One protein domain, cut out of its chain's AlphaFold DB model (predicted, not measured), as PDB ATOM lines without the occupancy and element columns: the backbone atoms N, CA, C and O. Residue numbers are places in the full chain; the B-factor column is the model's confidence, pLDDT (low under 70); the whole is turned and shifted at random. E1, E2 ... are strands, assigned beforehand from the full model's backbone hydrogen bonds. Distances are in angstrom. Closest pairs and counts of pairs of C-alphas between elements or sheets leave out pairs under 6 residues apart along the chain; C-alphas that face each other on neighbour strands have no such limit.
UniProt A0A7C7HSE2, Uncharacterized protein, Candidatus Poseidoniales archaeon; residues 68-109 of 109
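AT A GLANCE: This is residues 68 to 109 of the 109 residues of an uncharacterized protein of Candidatus Poseidoniales archaeon (UniProt A0A7C7HSE2). There is little regular structure here: a small fold of loops with one short hairpin, E1 and E2, at one end. The long stretch before the hairpin passes through the middle, and the long stretch after it runs round the outside. The printed part has 42 residues, with no named helix and two antiparallel strands in the order E1, E2; the class is all strand, though the named elements hold only 6 residues. The whole is compact, with a radius of gyration of the C-alphas of 8.8 A and spans of 21 by 20 by 12 A.

IN THESE COORDINATES: Start at C-alpha 68, at (-2.221, -17.894, 17.884); residues 68 to 81 hold no named element. Find C-alpha 82 at (-0.533, -19.939, 3.185), where E1, residues 82 to 84, begins and runs 5.3 A. E2, residues 89 to 91, runs 5.9 A to C-alpha 91 at (3.465, -18.578, 2.630).

HOW THE PARTS SIT: E1 and E2 form a hairpin with a tight link, antiparallel at 158 degrees. Look at C-alphas 82 and 91, which face each other at 4.3 A. N 83 and O 90, 2.9 A apart, are within hydrogen-bond range.

THE WHOLE: The C-alphas farthest apart, of Asn 94 and Gln 106, are 23.9 A apart. The printed part has no cut, and no printed residue has a pLDDT under 70.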
ATOM      1  N   ASN A  68      -1.226 -18.903  17.527       92.25
ATOM      2  CA  ASN A  68      -2.221 -17.894  17.884       92.25
ATOM      3  C   ASN A  68      -3.675 -18.368  17.758       92.25
ATOM      4  O   ASN A  68      -4.585 -17.621  18.149       92.25
ATOM      5  N   ASP A  69      -3.916 -19.576  17.255       93.50
ATOM      6  CA  ASP A  69      -5.259 -20.145  17.122       93.50
ATOM      7  C   ASP A  69      -5.501 -21.406  17.977       93.50
ATOM      8  O   ASP A  69      -6.649 -21.840  18.148       93.50
ATOM      9  N   GLY A  70      -4.448 -21.905  18.623       93.25
ATOM     10  CA  GLY A  70      -4.458 -22.983  19.599       93.25
ATOM     11  C   GLY A  70      -4.615 -24.377  18.997       93.25
ATOM     12  O   GLY A  70      -5.077 -25.276  19.716       93.25
ATOM     13  N   GLY A  71      -4.313 -24.562  17.711       92.94
ATOM     14  CA  GLY A  71      -4.391 -25.855  17.029       92.94
ATOM     15  C   GLY A  71      -3.160 -26.743  17.195       92.94
ATOM     16  O   GLY A  71      -3.238 -27.960  16.980       92.94
ATOM     17  N   GLY A  72      -2.060 -26.179  17.695       93.94
ATOM     18  CA  GLY A  72      -0.800 -26.866  17.950       93.94
ATOM     19  C   GLY A  72       0.245 -26.694  16.851       93.94
ATOM     20  O   GLY A  72       1.353 -27.213  17.015       93.94
ATOM     21  N   GLN A  73      -0.073 -25.987  15.767       95.00
ATOM     22  CA  GLN A  73       0.876 -25.567  14.748       95.00
ATOM     23  C   GLN A  73       1.066 -24.050  14.779       95.00
ATOM     24  O   GLN A  73       0.238 -23.323  15.301       95.00
ATOM     25  N   SER A  74       2.208 -23.588  14.272       94.69
ATOM     26  CA  SER A  74       2.491 -22.161  14.152       94.69
ATOM     27  C   SER A  74       3.263 -21.864  12.869       94.69
ATOM     28  O   SER A  74       3.958 -22.713  12.290       94.69
ATOM     29  N   ASP A  75       3.135 -20.635  12.410       93.94
ATOM     30  CA  ASP A  75       3.860 -19.971  11.350       93.94
ATOM     31  C   ASP A  75       3.930 -20.793  10.056       93.94
ATOM     32  O   ASP A  75       2.997 -20.905   9.267       93.94
ATOM     33  N   ARG A  76       5.104 -21.356   9.764       94.50
ATOM     34  CA  ARG A  76       5.357 -22.129   8.547       94.50
ATOM     35  C   ARG A  76       4.717 -23.503   8.594       94.50
ATOM     36  O   ARG A  76       4.585 -24.114   7.526       94.50
ATOM     37  N   ASP A  77       4.388 -23.968   9.787       94.94
ATOM     38  CA  ASP A  77       3.790 -25.264  10.028       94.94
ATOM     39  C   ASP A  77       2.268 -25.173  10.223       94.94
ATOM     40  O   ASP A  77       1.632 -26.225  10.292       94.94
ATOM     41  N   ASP A  78       1.699 -23.960  10.218       95.12
ATOM     42  CA  ASP A  78       0.260 -23.672  10.194       95.12
ATOM     43  C   ASP A  78      -0.240 -23.454   8.736       95.12
ATOM     44  O   ASP A  78       0.354 -22.679   7.970       95.12
ATOM     45  N   PRO A  79      -1.314 -24.139   8.288       95.56
ATOM     46  CA  PRO A  79      -1.890 -23.952   6.955       95.56
ATOM     47  C   PRO A  79      -2.492 -22.556   6.682       95.56
ATOM     48  O   PRO A  79      -2.475 -22.113   5.527       95.56
ATOM     49  N   ASP A  80      -3.030 -21.859   7.685       94.69
ATOM     50  CA  ASP A  80      -3.661 -20.533   7.561       94.69
ATOM     51  C   ASP A  80      -2.669 -19.464   7.075       94.69
ATOM     52  O   ASP A  80      -3.055 -18.513   6.372       94.69
ATOM     53  N   CYS A  81      -1.376 -19.678   7.328       95.19
ATOM     54  CA  CYS A  81      -0.274 -18.836   6.872       95.19
ATOM     55  C   CYS A  81       0.055 -18.952   5.377       95.19
ATOM     56  O   CYS A  81       0.971 -18.290   4.877       95.19
ATOM     57  N   TYR A  82      -0.702 -19.752   4.622       95.31
ATOM     58  CA  TYR A  82      -0.533 -19.939   3.185       95.31
ATOM     59  C   TYR A  82      -1.749 -19.433   2.394       95.31
ATOM     60  O   TYR A  82      -2.899 -19.588   2.794       95.31
ATOM     61  N   HIS A  83      -1.516 -18.855   1.212       95.44
ATOM     62  CA  HIS A  83      -2.596 -18.510   0.273       95.44
ATOM     63  C   HIS A  83      -3.309 -19.741  -0.303       95.44
ATOM     64  O   HIS A  83      -4.481 -19.661  -0.669       95.44
ATOM     65  N   GLU A  84      -2.598 -20.865  -0.400       95.50
ATOM     66  CA  GLU A  84      -3.125 -22.161  -0.825       95.50
ATOM     67  C   GLU A  84      -2.829 -23.215   0.275       95.50
ATOM     68  O   GLU A  84      -1.859 -23.971   0.134       95.50
ATOM     69  N   PRO A  85      -3.626 -23.270   1.370       92.00
ATOM     70  CA  PRO A  85      -3.353 -24.104   2.553       92.00
ATOM     71  C   PRO A  85      -3.249 -25.604   2.256       92.00
ATOM     72  O   PRO A  85      -2.337 -26.277   2.722       92.00
ATOM     73  N   GLU A  86      -4.130 -26.127   1.396       91.12
ATOM     74  CA  GLU A  86      -4.196 -27.560   1.053       91.12
ATOM     75  C   GLU A  86      -2.898 -28.100   0.426       91.12
ATOM     76  O   GLU A  86      -2.620 -29.299   0.477       91.12
ATOM     77  N   VAL A  87      -2.103 -27.218  -0.186       94.31
ATOM     78  CA  VAL A  87      -0.857 -27.553  -0.889       94.31
ATOM     79  C   VAL A  87       0.355 -26.799  -0.338       94.31
ATOM     80  O   VAL A  87       1.429 -26.859  -0.937       94.31
ATOM     81  N   TRP A  88       0.202 -26.099   0.792       93.31
ATOM     82  CA  TRP A  88       1.284 -25.395   1.489       93.31
ATOM     83  C   TRP A  88       2.060 -24.434   0.580       93.31
ATOM     84  O   TRP A  88       3.300 -24.409   0.572       93.31
ATOM     85  N   LYS A  89       1.333 -23.662  -0.238       96.25
ATOM     86  CA  LYS A  89       1.918 -22.755  -1.234       96.25
ATOM     87  C   LYS A  89       1.521 -21.303  -0.991       96.25
ATOM     88  O   LYS A  89       0.392 -20.989  -0.636       96.25
ATOM     89  N   GLY A  90       2.493 -20.415  -1.207       95.62
ATOM     90  CA  GLY A  90       2.325 -18.981  -0.985       95.62
ATOM     91  C   GLY A  90       2.262 -18.635   0.497       95.62
ATOM     92  O   GLY A  90       1.287 -18.029   0.918       95.62
ATOM     93  N   TYR A  91       3.275 -19.054   1.262       94.56
ATOM     94  CA  TYR A  91       3.465 -18.578   2.630       94.56
ATOM     95  C   TYR A  91       3.546 -17.050   2.635       94.56
ATOM     96  O   TYR A  91       4.295 -16.482   1.831       94.56
ATOM     97  N   ASP A  92       2.801 -16.413   3.526       93.94
ATOM     98  CA  ASP A  92       2.758 -14.963   3.665       93.94
ATOM     99  C   ASP A  92       2.750 -14.597   5.144       93.94
ATOM    100  O   ASP A  92       1.809 -14.912   5.870       93.94
ATOM    101  N   THR A  93       3.802 -13.896   5.570       92.44
ATOM    102  CA  THR A  93       3.955 -13.483   6.963       92.44
ATOM    103  C   THR A  93       2.932 -12.441   7.397       92.44
ATOM    104  O   THR A  93       2.770 -12.177   8.577       92.44
ATOM    105  N   ASN A  94       2.227 -11.831   6.441       92.19
ATOM    106  CA  ASN A  94       1.179 -10.857   6.717       92.19
ATOM    107  C   ASN A  94      -0.202 -11.502   6.901       92.19
ATOM    108  O   ASN A  94      -1.187 -10.785   7.085       92.19
ATOM    109  N   ARG A  95      -0.297 -12.836   6.833       91.81
ATOM    110  CA  ARG A  95      -1.525 -13.583   7.136       91.81
ATOM    111  C   ARG A  95      -1.647 -13.870   8.625       91.81
ATOM    112  O   ARG A  95      -0.692 -13.695   9.374       91.81
ATOM    113  N   SER A  96      -2.839 -14.301   9.030       92.75
ATOM    114  CA  SER A  96      -3.091 -14.678  10.412       92.75
ATOM    115  C   SER A  96      -3.521 -16.126  10.561       92.75
ATOM    116  O   SER A  96      -4.375 -16.572   9.795       92.75
ATOM    117  N   GLU A  97      -2.969 -16.785  11.572       92.69
ATOM    118  CA  GLU A  97      -3.430 -18.048  12.157       92.69
ATOM    119  C   GLU A  97      -4.778 -17.803  12.835       92.69
ATOM    120  O   GLU A  97      -4.914 -16.896  13.667       92.69
ATOM    121  N   THR A  98      -5.824 -18.510  12.416       93.56
ATOM    122  CA  THR A  98      -7.198 -18.232  12.864       93.56
ATOM    123  C   THR A  98      -8.047 -19.472  13.114       93.56
ATOM    124  O   THR A  98      -9.168 -19.341  13.622       93.56
ATOM    125  N   ASN A  99      -7.580 -20.657  12.739       93.00
ATOM    126  CA  ASN A  99      -8.361 -21.876  12.704       93.00
ATOM    127  C   ASN A  99      -7.549 -23.120  13.092       93.00
ATOM    128  O   ASN A  99      -7.384 -24.025  12.279       93.00
ATOM    129  N   GLY A 100      -7.295 -23.297  14.387       93.00
ATOM    130  CA  GLY A 100      -6.545 -24.452  14.889       93.00
ATOM    131  C   GLY A 100      -7.206 -25.824  14.694       93.00
ATOM    132  O   GLY A 100      -6.695 -26.855  15.117       93.00
ATOM    133  N   SER A 101      -8.387 -25.890  14.071       94.31
ATOM    134  CA  SER A 101      -8.979 -27.162  13.638       94.31
ATOM    135  C   SER A 101      -8.447 -27.650  12.286       94.31
ATOM    136  O   SER A 101      -8.712 -28.800  11.926       94.31
ATOM    137  N   ASN A 102      -7.776 -26.793  11.508       92.25
ATOM    138  CA  ASN A 102      -7.128 -27.186  10.254       92.25
ATOM    139  C   ASN A 102      -5.676 -27.662  10.466       92.25
ATOM    140  O   ASN A 102      -5.078 -28.202   9.531       92.25
ATOM    141  N   ASP A 103      -5.177 -27.543  11.693       93.12
ATOM    142  CA  ASP A 103      -3.829 -27.913  12.078       93.12
ATOM    143  C   ASP A 103      -3.578 -29.419  11.995       93.12
ATOM    144  O   ASP A 103      -4.237 -30.232  12.661       93.12
ATOM    145  N   PRO A 104      -2.603 -29.849  11.176       90.44
ATOM    146  CA  PRO A 104      -2.192 -31.240  11.153       90.44
ATOM    147  C   PRO A 104      -1.390 -31.588  12.422       90.44
ATOM    148  O   PRO A 104      -0.378 -30.954  12.696       90.44
ATOM    149  N   PRO A 105      -1.710 -32.687  13.134       86.12
ATOM    150  CA  PRO A 105      -1.030 -33.049  14.385       86.12
ATOM    151  C   PRO A 105       0.435 -33.494  14.220       86.12
ATOM    152  O   PRO A 105       1.131 -33.722  15.207       86.12
ATOM    153  N   GLN A 106       0.897 -33.678  12.982       85.12
ATOM    154  CA  GLN A 106       2.291 -33.976  12.644       85.12
ATOM    155  C   GLN A 106       2.996 -32.798  11.952       85.12
ATOM    156  O   GLN A 106       4.110 -32.971  11.459       85.12
ATOM    157  N   GLY A 107       2.342 -31.637  11.886       81.94
ATOM    158  CA  GLY A 107       2.782 -30.485  11.117       81.94
ATOM    159  C   GLY A 107       2.694 -30.665   9.610       81.94
ATOM    160  O   GLY A 107       2.007 -31.554   9.086       81.94
ATOM    161  N   ARG A 108       3.381 -29.762   8.911       82.00
ATOM    162  CA  ARG A 108       3.459 -29.728   7.453       82.00
ATOM    163  C   ARG A 108       3.931 -31.081   6.872       82.00
ATOM    164  O   ARG A 108       4.898 -31.644   7.386       82.00
ATOM    165  N   PRO A 109       3.284 -31.603   5.806       78.25
ATOM    166  CA  PRO A 109       3.709 -32.820   5.109       78.25
ATOM    167  C   PRO A 109       5.054 -32.692   4.380       78.25
ATOM    168  O   PRO A 109       5.443 -31.565   3.991       78.25
TER     169      PRO A 109